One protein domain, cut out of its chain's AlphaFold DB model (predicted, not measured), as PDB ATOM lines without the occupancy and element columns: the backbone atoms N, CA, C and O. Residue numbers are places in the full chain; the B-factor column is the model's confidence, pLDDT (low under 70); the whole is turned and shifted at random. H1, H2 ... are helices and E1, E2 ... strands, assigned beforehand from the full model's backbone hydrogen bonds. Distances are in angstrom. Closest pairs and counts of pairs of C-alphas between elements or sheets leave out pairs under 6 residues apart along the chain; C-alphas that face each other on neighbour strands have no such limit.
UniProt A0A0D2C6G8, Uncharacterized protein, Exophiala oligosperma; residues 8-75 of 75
ATOM      1  N   VAL A   8       1.247  10.930 -31.686       75.56
ATOM      2  CA  VAL A   8       0.252   9.927 -32.076       75.56
ATOM      3  C   VAL A   8       0.660   8.599 -31.444       75.56
ATOM      4  O   VAL A   8       1.680   8.023 -31.817       75.56
ATOM      5  N   LYS A   9      -0.123   8.098 -30.485       76.75
ATOM      6  CA  LYS A   9       0.068   6.764 -29.892       76.75
ATOM      7  C   LYS A   9      -1.153   5.909 -30.175       76.75
ATOM      8  O   LYS A   9      -2.272   6.326 -29.900       76.75
ATOM      9  N   HIS A  10      -0.934   4.717 -30.728       82.94
ATOM     10  CA  HIS A  10      -2.007   3.782 -31.094       82.94
ATOM     11  C   HIS A  10      -3.089   4.415 -31.990       82.94
ATOM     12  O   HIS A  10      -4.278   4.224 -31.760       82.94
ATOM     13  N   GLY A  11      -2.682   5.227 -32.974       86.31
ATOM     14  CA  GLY A  11      -3.612   5.926 -33.869       86.31
ATOM     15  C   GLY A  11      -4.343   7.113 -33.238       86.31
ATOM     16  O   GLY A  11      -5.114   7.771 -33.919       86.31
ATOM     17  N   LYS A  12      -4.090   7.439 -31.966       88.06
ATOM     18  CA  LYS A  12      -4.738   8.556 -31.273       88.06
ATOM     19  C   LYS A  12      -3.768   9.700 -31.038       88.06
ATOM     20  O   LYS A  12      -2.643   9.479 -30.594       88.06
ATOM     21  N   LYS A  13      -4.221  10.926 -31.284       89.25
ATOM     22  CA  LYS A  13      -3.510  12.161 -30.950       89.25
ATOM     23  C   LYS A  13      -4.215  12.855 -29.795       89.25
ATOM     24  O   LYS A  13      -5.397  13.168 -29.901       89.25
ATOM     25  N   ARG A  14      -3.492  13.147 -28.714       91.12
ATOM     26  CA  ARG A  14      -4.050  13.945 -27.618       91.12
ATOM     27  C   ARG A  14      -4.039  15.425 -27.971       91.12
ATOM     28  O   ARG A  14      -2.998  15.974 -28.338       91.12
ATOM     29  N   VAL A  15      -5.190  16.063 -27.827       90.44
ATOM     30  CA  VAL A  15      -5.389  17.501 -27.995       90.44
ATOM     31  C   VAL A  15      -5.637  18.113 -26.626       90.44
ATOM     32  O   VAL A  15      -6.441  17.606 -25.844       90.44
ATOM     33  N   TYR A  16      -4.949  19.215 -26.352       92.19
ATOM     34  CA  TYR A  16      -5.046  19.956 -25.103       92.19
ATOM     35  C   TYR A  16      -5.629  21.338 -25.385       92.19
ATOM     36  O   TYR A  16      -5.163  22.042 -26.280       92.19
ATOM     37  N   LEU A  17      -6.639  21.727 -24.613       93.25
ATOM     38  CA  LEU A  17      -7.189  23.074 -24.595       93.25
ATOM     39  C   LEU A  17      -6.608  23.806 -23.388       93.25
ATOM     40  O   LEU A  17      -6.833  23.390 -22.255       93.25
ATOM     41  N   GLN A  18      -5.887  24.897 -23.619       93.44
ATOM     42  CA  GLN A  18      -5.312  25.742 -22.572       93.44
ATOM     43  C   GLN A  18      -5.904  27.148 -22.636       93.44
ATOM     44  O   GLN A  18      -6.286  27.635 -23.703       93.44
ATOM     45  N   VAL A  19      -5.967  27.822 -21.487       92.75
ATOM     46  CA  VAL A  19      -6.433  29.210 -21.432       92.75
ATOM     47  C   VAL A  19      -5.297  30.153 -21.813       92.75
ATOM     48  O   VAL A  19      -4.273  30.228 -21.133       92.75
ATOM     49  N   ASN A  20      -5.510  30.921 -22.882       91.00
ATOM     50  CA  ASN A  20      -4.566  31.941 -23.331       91.00
ATOM     51  C   ASN A  20      -4.367  33.031 -22.260       91.00
ATOM     52  O   ASN A  20      -5.310  33.432 -21.571       91.00
ATOM     53  N   SER A  21      -3.146  33.559 -22.143       89.19
ATOM     54  CA  SER A  21      -2.829  34.637 -21.204       89.19
ATOM     55  C   SER A  21      -3.587  35.939 -21.444       89.19
ATOM     56  O   SER A  21      -3.801  36.697 -20.500       89.19
ATOM     57  N   GLN A  22      -4.032  36.157 -22.677       91.75
ATOM     58  CA  GLN A  22      -4.786  37.321 -23.127       91.75
ATOM     59  C   GLN A  22      -6.305  37.101 -23.069       91.75
ATOM     60  O   GLN A  22      -7.058  37.918 -23.597       91.75
ATOM     61  N   ALA A  23      -6.784  36.011 -22.452       89.81
ATOM     62  CA  ALA A  23      -8.216  35.775 -22.296       89.81
ATOM     63  C   ALA A  23      -8.883  36.989 -21.635       89.81
ATOM     64  O   ALA A  23      -8.491  37.406 -20.548       89.81
ATOM     65  N   THR A  24      -9.894  37.568 -22.285       92.38
ATOM     66  CA  THR A  24     -10.613  38.746 -21.775       92.38
ATOM     67  C   THR A  24     -11.752  38.367 -20.830       92.38
ATOM     68  O   THR A  24     -12.080  39.148 -19.937       92.38
ATOM     69  N   ASN A  25     -12.283  37.149 -20.965       93.75
ATOM     70  CA  ASN A  25     -13.346  36.586 -20.135       93.75
ATOM     71  C   ASN A  25     -12.887  36.356 -18.682       93.75
ATOM     72  O   ASN A  25     -11.861  35.721 -18.438       93.75
ATOM     73  N   GLN A  26     -13.678  36.837 -17.719       94.06
ATOM     74  CA  GLN A  26     -13.332  36.788 -16.299       94.06
ATOM     75  C   GLN A  26     -13.246  35.358 -15.741       94.06
ATOM     76  O   GLN A  26     -12.265  35.038 -15.075       94.06
ATOM     77  N   LYS A  27     -14.185  34.464 -16.093       94.00
ATOM     78  CA  LYS A  27     -14.146  33.055 -15.655       94.00
ATOM     79  C   LYS A  27     -12.869  32.354 -16.121       94.00
ATOM     80  O   LYS A  27     -12.226  31.659 -15.341       94.00
ATOM     81  N   LEU A  28     -12.462  32.582 -17.373       93.62
ATOM     82  CA  LEU A  28     -11.222  32.014 -17.917       93.62
ATOM     83  C   LEU A  28      -9.979  32.551 -17.192       93.62
ATOM     84  O   LEU A  28      -9.069  31.783 -16.875       93.62
ATOM     85  N   LYS A  29      -9.941  33.857 -16.891       94.31
ATOM     86  CA  LYS A  29      -8.846  34.464 -16.118       94.31
ATOM     87  C   LYS A  29      -8.741  33.853 -14.725       94.31
ATOM     88  O   LYS A  29      -7.638  33.511 -14.301       94.31
ATOM     89  N   ASP A  30      -9.864  33.712 -14.030       94.19
ATOM     90  CA  ASP A  30      -9.896  33.192 -12.663       94.19
ATOM     91  C   ASP A  30      -9.523  31.711 -12.625       94.19
ATOM     92  O   ASP A  30      -8.699  31.300 -11.804       94.19
ATOM     93  N   TRP A  31     -10.016  30.931 -13.590       94.88
ATOM     94  CA  TRP A  31      -9.599  29.546 -13.774       94.88
ATOM     95  C   TRP A  31      -8.084  29.434 -13.988       94.88
ATOM     96  O   TRP A  31      -7.424  28.641 -13.315       94.88
ATOM     97  N   ARG A  32      -7.505  30.262 -14.867       93.50
ATOM     98  CA  ARG A  32      -6.061  30.253 -15.148       93.50
ATOM     99  C   ARG A  32      -5.230  30.663 -13.932       93.50
ATOM    100  O   ARG A  32      -4.198  30.054 -13.673       93.50
ATOM    101  N   LYS A  33      -5.674  31.661 -13.160       92.50
ATOM    102  CA  LYS A  33      -5.007  32.066 -11.907       92.50
ATOM    103  C   LYS A  33      -5.014  30.947 -10.865       92.50
ATOM    104  O   LYS A  33      -4.029  30.788 -10.155       92.50
ATOM    105  N   LYS A  34      -6.108  30.185 -10.783       94.19
ATOM    106  CA  LYS A  34      -6.267  29.083  -9.827       94.19
ATOM    107  C   LYS A  34      -5.442  27.849 -10.196       94.19
ATOM    108  O   LYS A  34      -4.867  27.230  -9.309       94.19
ATOM    109  N   ASN A  35      -5.420  27.474 -11.474       93.44
ATOM    110  CA  ASN A  35      -4.847  26.198 -11.918       93.44
ATOM    111  C   ASN A  35      -3.410  26.321 -12.454       93.44
ATOM    112  O   ASN A  35      -2.708  25.318 -12.542       93.44
ATOM    113  N   GLY A  36      -2.959  27.533 -12.786       89.44
ATOM    114  CA  GLY A  36      -1.641  27.787 -13.365       89.44
ATOM    115  C   GLY A  36      -1.675  27.990 -14.882       89.44
ATOM    116  O   GLY A  36      -2.646  27.659 -15.565       89.44
ATOM    117  N   ALA A  37      -0.601  28.576 -15.417       85.88
ATOM    118  CA  ALA A  37      -0.517  28.965 -16.825       85.88
ATOM    119  C   ALA A  37      -0.420  27.772 -17.790       85.88
ATOM    120  O   ALA A  37      -0.908  27.884 -18.911       85.88
ATOM    121  N   ASP A  38       0.155  26.656 -17.336       87.75
ATOM    122  CA  ASP A  38       0.363  25.442 -18.136       87.75
ATOM    123  C   ASP A  38      -0.757  24.405 -17.947       87.75
ATOM    124  O   ASP A  38      -0.708  23.300 -18.491       87.75
ATOM    125  N   ALA A  39      -1.785  24.747 -17.163       89.69
ATOM    126  CA  ALA A  39      -2.909  23.864 -16.916       89.69
ATOM    127  C   ALA A  39      -3.787  23.709 -18.164       89.69
ATOM    128  O   ALA A  39      -4.097  24.671 -18.872       89.69
ATOM    129  N   ASN A  40      -4.248  22.482 -18.392       94.06
ATOM    130  CA  ASN A  40      -5.167  22.162 -19.476       94.06
ATOM    131  C   ASN A  40      -6.605  22.328 -18.989       94.06
ATOM    132  O   ASN A  40      -7.041  21.612 -18.089       94.06
ATOM    133  N   LEU A  41      -7.335  23.258 -19.600       94.38
ATOM    134  CA  LEU A  41      -8.760  23.459 -19.366       94.38
ATOM    135  C   LEU A  41      -9.577  22.250 -19.812       94.38
ATOM    136  O   LEU A  41     -10.560  21.903 -19.173       94.38
ATOM    137  N   ALA A  42      -9.171  21.594 -20.892       95.75
ATOM    138  CA  ALA A  42      -9.717  20.311 -21.301       95.75
ATOM    139  C   ALA A  42      -8.659  19.532 -22.081       95.75
ATOM    140  O   ALA A  42      -7.695  20.101 -22.595       95.75
ATOM    141  N   TYR A  43      -8.841  18.222 -22.183       93.75
ATOM    142  CA  TYR A  43      -8.083  17.396 -23.111       93.75
ATOM    143  C   TYR A  43      -8.930  16.220 -23.585       93.75
ATOM    144  O   TYR A  43      -9.753  15.675 -22.837       93.75
ATOM    145  N   GLU A  44      -8.701  15.831 -24.831       93.75
ATOM    146  CA  GLU A  44      -9.356  14.704 -25.484       93.75
ATOM    147  C   GLU A  44      -8.407  14.020 -26.458       93.75
ATOM    148  O   GLU A  44      -7.484  14.637 -26.992       93.75
ATOM    149  N   ASP A  45      -8.670  12.743 -26.706       91.31
ATOM    150  CA  ASP A  45      -7.950  11.973 -27.712       91.31
ATOM    151  C   ASP A  45      -8.748  11.984 -29.026       91.31
ATOM    152  O   ASP A  45      -9.925  11.614 -29.068       91.31
ATOM    153  N   LEU A  46      -8.100  12.434 -30.099       89.25
ATOM    154  CA  LEU A  46      -8.606  12.397 -31.465       89.25
ATOM    155  C   LEU A  46      -8.096  11.128 -32.149       89.25
ATOM    156  O   LEU A  46      -6.887  10.893 -32.189       89.25
ATOM    157  N   ASP A  47      -9.005  10.321 -32.686       89.69
ATOM    158  CA  ASP A  47      -8.643   9.158 -33.494       89.69
ATOM    159  C   ASP A  47      -8.246   9.607 -34.908       89.69
ATOM    160  O   ASP A  47      -9.007  10.281 -35.603       89.69
ATOM    161  N   MET A  48      -7.025   9.268 -35.310       87.88
ATOM    162  CA  MET A  48      -6.437   9.618 -36.602       87.88
ATOM    163  C   MET A  48      -6.721   8.565 -37.677       87.88
ATOM    164  O   MET A  48      -6.451   8.825 -38.847       87.88
ATOM    165  N   ASN A  49      -7.251   7.400 -37.297       92.31
ATOM    166  CA  ASN A  49      -7.566   6.302 -38.212       92.31
ATOM    167  C   ASN A  49      -8.993   6.383 -38.773       92.31
ATOM    168  O   ASN A  49      -9.406   5.491 -39.512       92.31
ATOM    169  N   VAL A  50      -9.750   7.423 -38.411       91.88
ATOM    170  CA  VAL A  50     -11.114   7.633 -38.904       91.88
ATOM    171  C   VAL A  50     -11.095   7.789 -40.435       91.88
ATOM    172  O   VAL A  50     -10.331   8.625 -40.938       91.88
ATOM    173  N   PRO A  51     -11.924   7.022 -41.173       93.12
ATOM    174  CA  PRO A  51     -12.100   7.166 -42.618       93.12
ATOM    175  C   PRO A  51     -12.477   8.593 -43.039       93.12
ATOM    176  O   PRO A  51     -13.132   9.318 -42.290       93.12
ATOM    177  N   ASP A  52     -12.069   9.017 -44.238       91.62
ATOM    178  CA  ASP A  52     -12.255  10.400 -44.711       91.62
ATOM    179  C   ASP A  52     -13.720  10.863 -44.710       91.62
ATOM    180  O   ASP A  52     -14.004  12.016 -44.377       91.62
ATOM    181  N   ASP A  53     -14.645   9.963 -45.030       94.69
ATOM    182  CA  ASP A  53     -16.091  10.180 -45.034       94.69
ATOM    183  C   ASP A  53     -16.692  10.329 -43.625       94.69
ATOM    184  O   ASP A  53     -17.714  10.995 -43.453       94.69
ATOM    185  N   GLU A  54     -16.021   9.809 -42.597       93.00
ATOM    186  CA  GLU A  54     -16.443   9.898 -41.195       93.00
ATOM    187  C   GLU A  54     -15.739  11.023 -40.414       93.00
ATOM    188  O   GLU A  54     -16.199  11.423 -39.337       93.00
ATOM    189  N   LYS A  55     -14.647  11.592 -40.952       90.38
ATOM    190  CA  LYS A  55     -13.808  12.588 -40.255       90.38
ATOM    191  C   LYS A  55     -14.595  13.772 -39.717       90.38
ATOM    192  O   LYS A  55     -14.336  14.206 -38.596       90.38
ATOM    193  N   LYS A  56     -15.561  14.290 -40.481       92.81
ATOM    194  CA  LYS A  56     -16.374  15.431 -40.038       92.81
ATOM    195  C   LYS A  56     -17.179  15.082 -38.783       92.81
ATOM    196  O   LYS A  56     -17.132  15.822 -37.807       92.81
ATOM    197  N   VAL A  57     -17.877  13.947 -38.790       94.19
ATOM    198  CA  VAL A  57     -18.705  13.503 -37.657       94.19
ATOM    199  C   VAL A  57     -17.831  13.215 -36.439       94.19
ATOM    200  O   VAL A  57     -18.151  13.644 -35.327       94.19
ATOM    201  N   ALA A  58     -16.695  12.543 -36.634       91.62
ATOM    202  CA  ALA A  58     -15.756  12.261 -35.555       91.62
ATOM    203  C   ALA A  58     -15.177  13.545 -34.941       91.62
ATOM    204  O   ALA A  58     -15.063  13.640 -33.716       91.62
ATOM    205  N   PHE A  59     -14.865  14.544 -35.769       92.06
ATOM    206  CA  PHE A  59     -14.358  15.842 -35.330       92.06
ATOM    207  C   PHE A  59     -15.413  16.665 -34.580       92.06
ATOM    208  O   PHE A  59     -15.115  17.198 -33.512       92.06
ATOM    209  N   ASP A  60     -16.650  16.710 -35.078       94.81
ATOM    210  CA  ASP A  60     -17.770  17.378 -34.401       94.81
ATOM    211  C   ASP A  60     -18.029  16.731 -33.026       94.81
ATOM    212  O   ASP A  60     -18.129  17.415 -32.004       94.81
ATOM    213  N   THR A  61     -18.037  15.395 -32.969       94.94
ATOM    214  CA  THR A  61     -18.196  14.644 -31.712       94.94
ATOM    215  C   THR A  61     -17.030  14.895 -30.752       94.94
ATOM    216  O   THR A  61     -17.229  15.032 -29.544       94.94
ATOM    217  N   PHE A  62     -15.803  14.958 -31.271       94.38
ATOM    218  CA  PHE A  62     -14.620  15.307 -30.492       94.38
ATOM    219  C   PHE A  62     -14.760  16.699 -29.861       94.38
ATOM    220  O   PHE A  62     -14.564  16.834 -28.652       94.38
ATOM    221  N   TRP A  63     -15.165  17.712 -30.633       94.88
ATOM    222  CA  TRP A  63     -15.320  19.069 -30.110       94.88
ATOM    223  C   TRP A  63     -16.427  19.191 -29.075       94.88
ATOM    224  O   TRP A  63     -16.214  19.853 -28.062       94.88
ATOM    225  N   ALA A  64     -17.552  18.498 -29.261       96.50
ATOM    226  CA  ALA A  64     -18.615  18.462 -28.259       96.50
ATOM    227  C   ALA A  64     -18.105  17.933 -26.902       96.50
ATOM    228  O   ALA A  64     -18.432  18.485 -25.851       96.50
ATOM    229  N   ARG A  65     -17.245  16.903 -26.908       96.38
ATOM    230  CA  ARG A  65     -16.617  16.388 -25.677       96.38
ATOM    231  C   ARG A  65     -15.655  17.394 -25.046       96.38
ATOM    232  O   ARG A  65     -15.698  17.589 -23.832       96.38
ATOM    233  N   VAL A  66     -14.814  18.044 -25.856       95.38
ATOM    234  CA  VAL A  66     -13.891  19.088 -25.377       95.38
ATOM    235  C   VAL A  66     -14.659  20.248 -24.745       95.38
ATOM    236  O   VAL A  66     -14.289  20.704 -23.665       95.38
ATOM    237  N   GLU A  67     -15.737  20.704 -25.385       95.31
ATOM    238  CA  GLU A  67     -16.567  21.804 -24.894       95.31
ATOM    239  C   GLU A  67     -17.238  21.458 -23.563       95.31
ATOM    240  O   GLU A  67     -17.182  22.259 -22.629       95.31
ATOM    241  N   ASN A  68     -17.815  20.258 -23.441       96.56
ATOM    242  CA  ASN A  68     -18.434  19.812 -22.193       96.56
ATOM    243  C   ASN A  68     -17.416  19.771 -21.047       96.56
ATOM    244  O   ASN A  68     -17.636  20.397 -20.015       96.56
ATOM    245  N   LYS A  69     -16.244  19.157 -21.264       95.62
ATOM    246  CA  LYS A  69     -15.161  19.141 -20.266       95.62
ATOM    247  C   LYS A  69     -14.694  20.541 -19.875       95.62
ATOM    248  O   LYS A  69     -14.402  20.795 -18.708       95.62
ATOM    249  N   ALA A  70     -14.596  21.452 -20.843       94.75
ATOM    250  CA  ALA A  70     -14.204  22.829 -20.575       94.75
ATOM    251  C   ALA A  70     -15.249  23.550 -19.712       94.75
ATOM    252  O   ALA A  70     -14.873  24.247 -18.775       94.75
ATOM    253  N   LYS A  71     -16.544  23.363 -19.994       94.75
ATOM    254  CA  LYS A  71     -17.638  23.927 -19.190       94.75
ATOM    255  C   LYS A  71     -17.624  23.380 -17.766       94.75
ATOM    256  O   LYS A  71     -17.615  24.177 -16.835       94.75
ATOM    257  N   ASP A  72     -17.510  22.063 -17.608       95.12
ATOM    258  CA  ASP A  72     -17.447  21.409 -16.296       95.12
ATOM    259  C   ASP A  72     -16.283  21.950 -15.451       95.12
ATOM    260  O   ASP A  72     -16.433  22.221 -14.260       95.12
ATOM    261  N   ASN A  73     -15.126  22.185 -16.078       92.44
ATOM    262  CA  ASN A  73     -13.955  22.738 -15.398       92.44
ATOM    263  C   ASN A  73     -14.069  24.235 -15.073       92.44
ATOM    264  O   ASN A  73     -13.312  24.724 -14.229       92.44
ATOM    265  N   LEU A  74     -14.977  24.971 -15.723       91.75
ATOM    266  CA  LEU A  74     -15.203  26.398 -15.474       91.75
ATOM    267  C   LEU A  74     -16.274  26.687 -14.421       91.75
ATOM    268  O   LEU A  74     -16.275  27.810 -13.911       91.75
ATOM    269  N   GLY A  75     -17.131  25.717 -14.083       84.00
ATOM    270  CA  GLY A  75     -18.274  25.925 -13.185       84.00
ATOM    271  C   GLY A  75     -19.379  26.749 -13.837       84.00
ATOM    272  O   GLY A  75     -19.298  28.006 -13.846       84.00
TER     273      GLY A  75
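This is residues 8 to 75 of the 75 residues of an uncharacterized protein of Exophiala oligosperma (UniProt A0A0D2C6G8). A long, narrow ribbon of two antiparallel strands, E1 and E2, has the long helix H2 running along it, packed mainly on E2. The short helix H1 lies across one end of the ribbon, and at the other end the chain folds back from E2 into H2. The printed part has 68 residues, with two named strands and two named helices in the order E1, H1, E2, H2; its class is mixed, helices and strands. The whole is loose, with a radius of gyration of the C-alphas of 14.0 A, and elongated, spanning 40 by 21 by 19 A.

E1, residues 12 to 18, and E2, residues 40 to 47, are antiparallel neighbours, with 159 degrees between their directions. N 15 and O 44 are 2.8 A apart and N 46 and O 13 are 2.8 A apart, both within hydrogen-bond range. H2, residues 55 to 74, has 16 pairs of C-alphas within 8 A of E2; the closest, those of Ala 42 and Ala 70, are 5.2 A apart. E1 and H2 have 1 such pair, Leu 17 and Val 66, at 7.8 A. H1, residues 26 to 35, and H2 only just touch, with 3 pairs of C-alphas within 8 A, made by residue 74 of H2 alone. The closest C-alphas, those of Trp 31 and Leu 74, are 6.6 A apart. The lines of H1 and H2 are about perpendicular, at 80 degrees. H1 and E2 are near each other, with 5 pairs of C-alphas within 10 A. In H1 and H2 every O i to N i+4 pair is within hydrogen-bond range.

E1 measures 19.3 A from C-alpha 12 at (-4.738, 8.556, -31.273) to C-alpha 18, and E2 19.4 A. H1 measures 14.3 A. H2 measures 28.4 A and ends with C-alpha 74 at (-15.203, 26.398, -15.474).

The C-alphas farthest apart, those of Lys 33 and Asp 53, are 41.2 A apart. The printed part has no cut. The link from H1 to E2 is tight and the other two are short. The mean pLDDT of the printed part is 91.9, and no printed residue is under 70.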